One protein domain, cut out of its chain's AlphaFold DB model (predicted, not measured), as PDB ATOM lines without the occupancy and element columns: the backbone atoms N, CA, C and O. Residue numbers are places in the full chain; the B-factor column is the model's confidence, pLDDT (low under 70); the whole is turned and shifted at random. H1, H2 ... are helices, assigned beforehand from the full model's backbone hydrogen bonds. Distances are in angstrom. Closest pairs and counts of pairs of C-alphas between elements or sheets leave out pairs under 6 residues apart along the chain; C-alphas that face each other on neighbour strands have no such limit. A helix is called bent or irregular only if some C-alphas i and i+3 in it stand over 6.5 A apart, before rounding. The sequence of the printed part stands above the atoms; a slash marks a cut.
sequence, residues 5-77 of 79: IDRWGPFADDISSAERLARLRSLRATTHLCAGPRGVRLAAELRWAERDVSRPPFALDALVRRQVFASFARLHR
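This is residues 5 to 77 of the 79 residues of an uncharacterized protein of Methylorubrum populi (UniProt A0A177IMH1). A long helix folds back on itself, its two arms H1a and H1b side by side, and a shorter helix, H2, slants steeply across the second half of H1a. The 73 printed residues hold two named helices, H1 then H2, and no named strand: all helix. The whole is compact, radius of gyration of the C-alphas 11.2 A, spanning 30 by 25 by 21 A.

H1, residues 17 to 49, was assigned as one helix by its hydrogen bonds but is bent: C-alphas 34 and 37 are 9.6 A apart. Its arms H1a, residues 17 to 34, and H1b, residues 37 to 49, touch, H1a with residues 24 to 32 alone; the closest C-alphas, of Arg 28 and Ala 43, are 5.1 A apart. They run opposite ways at a shallow tilt of 8 degrees. H2, residues 62 to 76, touches H1a at residues 26 to 34 alone, closest C-alphas Thr 31 and Val 68, 5.7 A, at a steep tilt of 55 degrees, opposite ways. H1b and H2 are close but not clearly touching, closest C-alphas Gly 39 and Val 64, 7.2 A. Every O i to N i+4 pair is within hydrogen-bond range in H1a and H2, 7 of 9 in H1b.

H1a, 25.5 A, begins at C-alpha 17 (56.933, 1.216, 37.484). H1b, 19.4 A, is irregular: C-alphas 38 and 41 are 7.6 A apart. H2, 21.0 A, ends at C-alpha 76 (51.493, 12.779, 48.689).

The C-alphas farthest apart, Asp 14 and Pro 37, are 32.2 A apart. The printed part has no cut; the link H1 to H2, 12 residues, is long. Residues 55 to 60 have pLDDT under 70.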
ATOM      1  N   ILE A   5      38.642   9.277  35.867       77.81
ATOM      2  CA  ILE A   5      38.493   9.692  37.274       77.81
ATOM      3  C   ILE A   5      39.369   8.881  38.242       77.81
ATOM      4  O   ILE A   5      39.699   9.354  39.326       77.81
ATOM      5  N   ASP A   6      39.783   7.683  37.834       74.19
ATOM      6  CA  ASP A   6      40.615   6.781  38.623       74.19
ATOM      7  C   ASP A   6      42.104   6.864  38.243       74.19
ATOM      8  O   ASP A   6      42.927   6.211  38.880       74.19
ATOM      9  N   ARG A   7      42.484   7.684  37.248       81.19
ATOM     10  CA  ARG A   7      43.877   7.856  36.784       81.19
ATOM     11  C   ARG A   7      44.675   8.824  37.652       81.19
ATOM     12  O   ARG A   7      45.195   9.836  37.195       81.19
ATOM     13  N   TRP A   8      44.768   8.518  38.934       84.69
ATOM     14  CA  TRP A   8      45.504   9.321  39.904       84.69
ATOM     15  C   TRP A   8      46.314   8.418  40.840       84.69
ATOM     16  O   TRP A   8      46.132   7.198  40.884       84.69
ATOM     17  N   GLY A   9      47.238   9.008  41.602       86.06
ATOM     18  CA  GLY A   9      48.003   8.276  42.612       86.06
ATOM     19  C   GLY A   9      48.827   7.135  41.991       86.06
ATOM     20  O   GLY A   9      49.692   7.430  41.167       86.06
ATOM     21  N   PRO A  10      48.616   5.856  42.365       86.50
ATOM     22  CA  PRO A  10      49.301   4.716  41.749       86.50
ATOM     23  C   PRO A  10      48.811   4.359  40.334       86.50
ATOM     24  O   PRO A  10      49.450   3.568  39.648       86.50
ATOM     25  N   PHE A  11      47.691   4.910  39.871       85.00
ATOM     26  CA  PHE A  11      47.131   4.628  38.542       85.00
ATOM     27  C   PHE A  11      47.344   5.780  37.557       85.00
ATOM     28  O   PHE A  11      46.759   5.775  36.480       85.00
ATOM     29  N   ALA A  12      48.179   6.756  37.920       87.50
ATOM     30  CA  ALA A  12      48.581   7.824  37.017       87.50
ATOM     31  C   ALA A  12      49.329   7.256  35.795       87.50
ATOM     32  O   ALA A  12      50.044   6.244  35.894       87.50
ATOM     33  N   ASP A  13      49.137   7.900  34.646       85.56
ATOM     34  CA  ASP A  13      49.716   7.476  33.366       85.56
ATOM     35  C   ASP A  13      51.222   7.821  33.285       85.56
ATOM     36  O   ASP A  13      51.977   7.139  32.599       85.56
ATOM     37  N   ASP A  14      51.680   8.820  34.043       88.75
ATOM     38  CA  ASP A  14      52.994   9.472  33.941       88.75
ATOM     39  C   ASP A  14      54.001   9.081  35.041       88.75
ATOM     40  O   ASP A  14      54.980   9.786  35.275       88.75
ATOM     41  N   ILE A  15      53.802   7.938  35.707       89.88
ATOM     42  CA  ILE A  15      54.703   7.458  36.770       89.88
ATOM     43  C   ILE A  15      55.456   6.187  36.379       89.88
ATOM     44  O   ILE A  15      54.913   5.271  35.745       89.88
ATOM     45  N   SER A  16      56.710   6.102  36.833       92.00
ATOM     46  CA  SER A  16      57.552   4.917  36.648       92.00
ATOM     47  C   SER A  16      56.948   3.675  37.317       92.00
ATOM     48  O   SER A  16      56.164   3.763  38.265       92.00
ATOM     49  N   SER A  17      57.342   2.484  36.861       90.00
ATOM     50  CA  SER A  17      56.933   1.216  37.484       90.00
ATOM     51  C   SER A  17      57.361   1.119  38.956       90.00
ATOM     52  O   SER A  17      56.594   0.635  39.791       90.00
ATOM     53  N   ALA A  18      58.550   1.626  39.293       92.38
ATOM     54  CA  ALA A  18      59.059   1.655  40.662       92.38
ATOM     55  C   ALA A  18      58.227   2.582  41.562       92.38
ATOM     56  O   ALA A  18      57.810   2.183  42.652       92.38
ATOM     57  N   GLU A  19      57.923   3.793  41.092       92.81
ATOM     58  CA  GLU A  19      57.083   4.739  41.828       92.81
ATOM     59  C   GLU A  19      55.660   4.210  42.010       92.81
ATOM     60  O   GLU A  19      55.079   4.303  43.092       92.81
ATOM     61  N   ARG A  20      55.113   3.580  40.974       91.56
ATOM     62  CA  ARG A  20      53.813   2.918  41.022       91.56
ATOM     63  C   ARG A  20      53.741   1.866  42.121       91.56
ATOM     64  O   ARG A  20      52.814   1.891  42.933       91.56
ATOM     65  N   LEU A  21      54.735   0.981  42.183       92.50
ATOM     66  CA  LEU A  21      54.832  -0.038  43.225       92.50
ATOM     67  C   LEU A  21      54.924   0.592  44.623       92.50
ATOM     68  O   LEU A  21      54.248   0.138  45.549       92.50
ATOM     69  N   ALA A  22      55.716   1.657  44.778       92.88
ATOM     70  CA  ALA A  22      55.833   2.381  46.041       92.88
ATOM     71  C   ALA A  22      54.485   2.986  46.474       92.88
ATOM     72  O   ALA A  22      54.040   2.766  47.601       92.88
ATOM     73  N   ARG A  23      53.780   3.665  45.560       93.06
ATOM     74  CA  ARG A  23      52.458   4.260  45.811       93.06
ATOM     75  C   ARG A  23      51.401   3.203  46.150       93.06
ATOM     76  O   ARG A  23      50.609   3.427  47.063       93.06
ATOM     77  N   LEU A  24      51.404   2.042  45.487       91.94
ATOM     78  CA  LEU A  24      50.506   0.920  45.814       91.94
ATOM     79  C   LEU A  24      50.743   0.389  47.234       91.94
ATOM     80  O   LEU A  24      49.789   0.214  47.996       91.94
ATOM     81  N   ARG A  25      52.009   0.193  47.624       94.25
ATOM     82  CA  ARG A  25      52.376  -0.239  48.983       94.25
ATOM     83  C   ARG A  25      51.982   0.791  50.037       94.25
ATOM     84  O   ARG A  25      51.418   0.414  51.065       94.25
ATOM     85  N   SER A  26      52.209   2.075  49.764       93.75
ATOM     86  CA  SER A  26      51.779   3.176  50.630       93.75
ATOM     87  C   SER A  26      50.258   3.215  50.782       93.75
ATOM     88  O   SER A  26      49.753   3.284  51.898       93.75
ATOM     89  N   LEU A  27      49.503   3.084  49.687       91.50
ATOM     90  CA  LEU A  27      48.040   3.042  49.727       91.50
ATOM     91  C   LEU A  27      47.523   1.830  50.521       91.50
ATOM     92  O   LEU A  27      46.556   1.946  51.280       91.50
ATOM     93  N   ARG A  28      48.197   0.677  50.416       92.44
ATOM     94  CA  ARG A  28      47.884  -0.519  51.210       92.44
ATOM     95  C   ARG A  28      48.139  -0.290  52.700       92.44
ATOM     96  O   ARG A  28      47.300  -0.668  53.515       92.44
ATOM     97  N   ALA A  29      49.239   0.367  53.064       94.00
ATOM     98  CA  ALA A  29      49.512   0.749  54.450       94.00
ATOM     99  C   ALA A  29      48.445   1.719  54.993       94.00
ATOM    100  O   ALA A  29      47.858   1.453  56.040       94.00
ATOM    101  N   THR A  30      48.103   2.775  54.246       92.12
ATOM    102  CA  THR A  30      47.026   3.718  54.603       92.12
ATOM    103  C   THR A  30      45.683   3.013  54.779       92.12
ATOM    104  O   THR A  30      44.926   3.336  55.689       92.12
ATOM    105  N   THR A  31      45.392   2.005  53.954       91.75
ATOM    106  CA  THR A  31      44.178   1.188  54.088       91.75
ATOM    107  C   THR A  31      44.116   0.492  55.445       91.75
ATOM    108  O   THR A  31      43.087   0.557  56.118       91.75
ATOM    109  N   HIS A  32      45.212  -0.139  55.874       92.44
ATOM    110  CA  HIS A  32      45.274  -0.777  57.189       92.44
ATOM    111  C   HIS A  32      45.111   0.241  58.328       92.44
ATOM    112  O   HIS A  32      44.376  -0.036  59.272       92.44
ATOM    113  N   LEU A  33      45.728   1.421  58.210       91.75
ATOM    114  CA  LEU A  33      45.675   2.469  59.236       91.75
ATOM    115  C   LEU A  33      44.292   3.122  59.363       91.75
ATOM    116  O   LEU A  33      43.815   3.337  60.472       91.75
ATOM    117  N   CYS A  34      43.641   3.452  58.245       90.81
ATOM    118  CA  CYS A  34      42.389   4.213  58.261       90.81
ATOM    119  C   CYS A  34      41.142   3.335  58.387       90.81
ATOM    120  O   CYS A  34      40.142   3.781  58.943       90.81
ATOM    121  N   ALA A  35      41.170   2.120  57.836       88.44
ATOM    122  CA  ALA A  35      39.985   1.271  57.719       88.44
ATOM    123  C   ALA A  35      40.052  -0.004  58.569       88.44
ATOM    124  O   ALA A  35      39.024  -0.665  58.754       88.44
ATOM    125  N   GLY A  36      41.236  -0.375  59.069       87.81
ATOM    126  CA  GLY A  36      41.429  -1.574  59.881       87.81
ATOM    127  C   GLY A  36      40.821  -2.827  59.223       87.81
ATOM    128  O   GLY A  36      41.020  -3.045  58.023       87.81
ATOM    129  N   PRO A  37      40.028  -3.634  59.958       89.25
ATOM    130  CA  PRO A  37      39.372  -4.830  59.420       89.25
ATOM    131  C   PRO A  37      38.448  -4.562  58.222       89.25
ATOM    132  O   PRO A  37      38.338  -5.396  57.323       89.25
ATOM    133  N   ARG A  38      37.819  -3.379  58.152       87.38
ATOM    134  CA  ARG A  38      36.925  -3.011  57.037       87.38
ATOM    135  C   ARG A  38      37.687  -2.822  55.721       87.38
ATOM    136  O   ARG A  38      37.089  -2.900  54.652       87.38
ATOM    137  N   GLY A  39      38.998  -2.586  55.793       88.00
ATOM    138  CA  GLY A  39      39.879  -2.392  54.644       88.00
ATOM    139  C   GLY A  39      40.517  -3.668  54.090       88.00
ATOM    140  O   GLY A  39      41.230  -3.581  53.094       88.00
ATOM    141  N   VAL A  40      40.285  -4.847  54.688       89.31
ATOM    142  CA  VAL A  40      40.981  -6.101  54.321       89.31
ATOM    143  C   VAL A  40      40.854  -6.425  52.832       89.31
ATOM    144  O   VAL A  40      41.852  -6.742  52.185       89.31
ATOM    145  N   ARG A  41      39.651  -6.284  52.264       87.50
ATOM    146  CA  ARG A  41      39.414  -6.542  50.837       87.50
ATOM    147  C   ARG A  41      40.217  -5.592  49.945       87.50
ATOM    148  O   ARG A  41      40.859  -6.055  49.011       87.50
ATOM    149  N   LEU A  42      40.254  -4.294  50.257       87.44
ATOM    150  CA  LEU A  42      41.081  -3.339  49.510       87.44
ATOM    151  C   LEU A  42      42.567  -3.655  49.646       87.44
ATOM    152  O   LEU A  42      43.283  -3.628  48.654       87.44
ATOM    153  N   ALA A  43      43.036  -3.972  50.852       90.69
ATOM    154  CA  ALA A  43      44.437  -4.307  51.061       90.69
ATOM    155  C   ALA A  43      44.865  -5.541  50.245       90.69
ATOM    156  O   ALA A  43      45.988  -5.579  49.737       90.69
ATOM    157  N   ALA A  44      43.970  -6.522  50.085       89.94
ATOM    158  CA  ALA A  44      44.192  -7.681  49.227       89.94
ATOM    159  C   ALA A  44      44.240  -7.295  47.739       89.94
ATOM    160  O   ALA A  44      45.194  -7.666  47.060       89.94
ATOM    161  N   GLU A  45      43.278  -6.512  47.243       88.62
ATOM    162  CA  GLU A  45      43.279  -6.043  45.846       88.62
ATOM    163  C   GLU A  45      44.516  -5.189  45.534       88.62
ATOM    164  O   GLU A  45      45.146  -5.372  44.499       88.62
ATOM    165  N   LEU A  46      44.936  -4.313  46.453       89.94
ATOM    166  CA  LEU A  46      46.157  -3.519  46.293       89.94
ATOM    167  C   LEU A  46      47.404  -4.398  46.235       89.94
ATOM    168  O   LEU A  46      48.274  -4.154  45.407       89.94
ATOM    169  N   ARG A  47      47.481  -5.447  47.062       91.38
ATOM    170  CA  ARG A  47      48.577  -6.426  47.003       91.38
ATOM    171  C   ARG A  47      48.599  -7.169  45.664       91.38
ATOM    172  O   ARG A  47      49.679  -7.466  45.164       91.38
ATOM    173  N   TRP A  48      47.439  -7.484  45.092       88.62
ATOM    174  CA  TRP A  48      47.362  -8.055  43.746       88.62
ATOM    175  C   TRP A  48      47.811  -7.052  42.683       88.62
ATOM    176  O   TRP A  48      48.613  -7.407  41.821       88.62
ATOM    177  N   ALA A  49      47.394  -5.792  42.805       87.44
ATOM    178  CA  ALA A  49      47.796  -4.716  41.907       87.44
ATOM    179  C   ALA A  49      49.309  -4.428  41.937       87.44
ATOM    180  O   ALA A  49      49.860  -3.973  40.939       87.44
ATOM    181  N   GLU A  50      50.008  -4.738  43.042       89.94
ATOM    182  CA  GLU A  50      51.482  -4.686  43.105       89.94
ATOM    183  C   GLU A  50      52.150  -5.632  42.086       89.94
ATOM    184  O   GLU A  50      53.308  -5.420  41.732       89.94
ATOM    185  N   ARG A  51      51.444  -6.677  41.631       87.94
ATOM    186  CA  ARG A  51      51.925  -7.648  40.634       87.94
ATOM    187  C   ARG A  51      51.322  -7.413  39.254       87.94
ATOM    188  O   ARG A  51      51.996  -7.654  38.260       87.94
ATOM    189  N   ASP A  52      50.072  -6.960  39.204       82.94
ATOM    190  CA  ASP A  52      49.344  -6.706  37.963       82.94
ATOM    191  C   ASP A  52      48.478  -5.445  38.070       82.94
ATOM    192  O   ASP A  52      47.382  -5.449  38.634       82.94
ATOM    193  N   VAL A  53      48.966  -4.348  37.486       72.25
ATOM    194  CA  VAL A  53      48.302  -3.038  37.555       72.25
ATOM    195  C   VAL A  53      47.016  -2.960  36.724       72.25
ATOM    196  O   VAL A  53      46.238  -2.018  36.872       72.25
ATOM    197  N   SER A  54      46.772  -3.926  35.833       70.56
ATOM    198  CA  SER A  54      45.609  -3.900  34.941       70.56
ATOM    199  C   SER A  54      44.284  -4.096  35.681       70.56
ATOM    200  O   SER A  54      43.219  -3.806  35.124       70.56
ATOM    201  N   ARG A  55      44.350  -4.529  36.948       68.38
ATOM    202  CA  ARG A  55      43.207  -4.771  37.826       68.38
ATOM    203  C   ARG A  55      43.086  -3.683  38.904       68.38
ATOM    204  O   ARG A  55      43.633  -3.817  39.998       68.38
ATOM    205  N   PRO A  56      42.363  -2.593  38.627       63.31
ATOM    206  CA  PRO A  56      42.088  -1.569  39.626       63.31
ATOM    207  C   PRO A  56      41.217  -2.088  40.796       63.31
ATOM    208  O   PRO A  56      40.298  -2.890  40.595       63.31
ATOM    209  N   PRO A  57      41.463  -1.614  42.033       64.56
ATOM    210  CA  PRO A  57      40.786  -2.087  43.234       64.56
ATOM    211  C   PRO A  57      39.408  -1.427  43.386       64.56
ATOM    212  O   PRO A  57      39.260  -0.399  44.048       64.56
ATOM    213  N   PHE A  58      38.366  -2.004  42.786       63.06
ATOM    214  CA  PHE A  58      37.066  -1.319  42.716       63.06
ATOM    215  C   PHE A  58      36.019  -1.684  43.762       63.06
ATOM    216  O   PHE A  58      34.977  -1.033  43.823       63.06
ATOM    217  N   ALA A  59      36.276  -2.615  44.673       59.94
ATOM    218  CA  ALA A  59      35.233  -3.064  45.590       59.94
ATOM    219  C   ALA A  59      35.474  -2.650  47.047       59.94
ATOM    220  O   ALA A  59      36.004  -3.411  47.855       59.94
ATOM    221  N   LEU A  60      35.029  -1.440  47.382       64.56
ATOM    222  CA  LEU A  60      34.929  -0.954  48.752       64.56
ATOM    223  C   LEU A  60      33.637  -0.188  49.000       64.56
ATOM    224  O   LEU A  60      33.083   0.445  48.099       64.56
ATOM    225  N   ASP A  61      33.253  -0.185  50.273       73.19
ATOM    226  CA  ASP A  61      32.352   0.802  50.851       73.19
ATOM    227  C   ASP A  61      32.829   2.233  50.537       73.19
ATOM    228  O   ASP A  61      34.020   2.557  50.636       73.19
ATOM    229  N   ALA A  62      31.896   3.095  50.130       77.62
ATOM    230  CA  ALA A  62      32.213   4.432  49.639       77.62
ATOM    231  C   ALA A  62      32.853   5.326  50.715       77.62
ATOM    232  O   ALA A  62      33.720   6.142  50.390       77.62
ATOM    233  N   LEU A  63      32.479   5.154  51.988       76.88
ATOM    234  CA  LEU A  63      33.030   5.937  53.093       76.88
ATOM    235  C   LEU A  63      34.478   5.535  53.381       76.88
ATOM    236  O   LEU A  63      35.349   6.402  53.467       76.88
ATOM    237  N   VAL A  64      34.746   4.226  53.448       79.19
ATOM    238  CA  VAL A  64      36.107   3.686  53.608       79.19
ATOM    239  C   VAL A  64      37.010   4.159  52.470       79.19
ATOM    240  O   VAL A  64      38.112   4.655  52.715       79.19
ATOM    241  N   ARG A  65      36.525   4.068  51.225       82.69
ATOM    242  CA  ARG A  65      37.262   4.528  50.043       82.69
ATOM    243  C   ARG A  65      37.613   6.014  50.153       82.69
ATOM    244  O   ARG A  65      38.770   6.380  49.958       82.69
ATOM    245  N   ARG A  66      36.641   6.862  50.512       84.94
ATOM    246  CA  ARG A  66      36.847   8.312  50.642       84.94
ATOM    247  C   ARG A  66      37.908   8.647  51.689       84.94
ATOM    248  O   ARG A  66      38.788   9.455  51.408       84.94
ATOM    249  N   GLN A  67      37.843   8.027  52.867       87.31
ATOM    250  CA  GLN A  67      38.805   8.275  53.944       87.31
ATOM    251  C   GLN A  67      40.225   7.866  53.534       87.31
ATOM    252  O   GLN A  67      41.144   8.674  53.638       87.31
ATOM    253  N   VAL A  68      40.399   6.647  53.012       88.75
ATOM    254  CA  VAL A  68      41.713   6.131  52.592       88.75
ATOM    255  C   VAL A  68      42.324   7.004  51.495       88.75
ATOM    256  O   VAL A  68      43.493   7.378  51.587       88.75
ATOM    257  N   PHE A  69      41.542   7.365  50.475       88.62
ATOM    258  CA  PHE A  69      42.032   8.172  49.356       88.62
ATOM    259  C   PHE A  69      42.368   9.601  49.776       88.62
ATOM    260  O   PHE A  69      43.416  10.109  49.383       88.62
ATOM    261  N   ALA A  70      41.547  10.225  50.626       89.81
ATOM    262  CA  ALA A  70      41.840  11.551  51.163       89.81
ATOM    263  C   ALA A  70      43.126  11.555  52.006       89.81
ATOM    264  O   ALA A  70      43.976  12.426  51.824       89.81
ATOM    265  N   SER A  71      43.306  10.563  52.886       89.81
ATOM    266  CA  SER A  71      44.528  10.416  53.687       89.81
ATOM    267  C   SER A  71      45.759  10.183  52.814       89.81
ATOM    268  O   SER A  71      46.782  10.832  53.011       89.81
ATOM    269  N   PHE A  72      45.659   9.309  51.809       90.75
ATOM    270  CA  PHE A  72      46.751   9.058  50.871       90.75
ATOM    271  C   PHE A  72      47.119  10.311  50.066       90.75
ATOM    272  O   PHE A  72      48.296  10.662  49.993       90.75
ATOM    273  N   ALA A  73      46.128  11.010  49.503       89.75
ATOM    274  CA  ALA A  73      46.345  12.231  48.732       89.75
ATOM    275  C   ALA A  73      46.985  13.333  49.587       89.75
ATOM    276  O   ALA A  73      47.863  14.044  49.112       89.75
ATOM    277  N   ARG A  74      46.593  13.446  50.864       89.50
ATOM    278  CA  ARG A  74      47.193  14.400  51.804       89.50
ATOM    279  C   ARG A  74      48.662  14.092  52.103       89.50
ATOM    280  O   ARG A  74      49.433  15.030  52.230       89.50
ATOM    281  N   LEU A  75      49.050  12.818  52.186       85.94
ATOM    282  CA  LEU A  75      50.451  12.415  52.386       85.94
ATOM    283  C   LEU A  75      51.336  12.672  51.157       85.94
ATOM    284  O   LEU A  75      52.533  12.876  51.309       85.94
ATOM    285  N   HIS A  76      50.758  12.634  49.954       83.31
ATOM    286  CA  HIS A  76      51.493  12.779  48.689       83.31
ATOM    287  C   HIS A  76      51.399  14.179  48.082       83.31
ATOM    288  O   HIS A  76      52.005  14.441  47.046       83.31
ATOM    289  N   ARG A  77      50.636  15.085  48.696       80.31
ATOM    290  CA  ARG A  77      50.706  16.501  48.362       80.31
ATOM    291  C   ARG A  77      52.020  17.009  48.954       80.31
ATOM    292  O   ARG A  77      52.095  17.218  50.161       80.31
TER     293      ARG A  77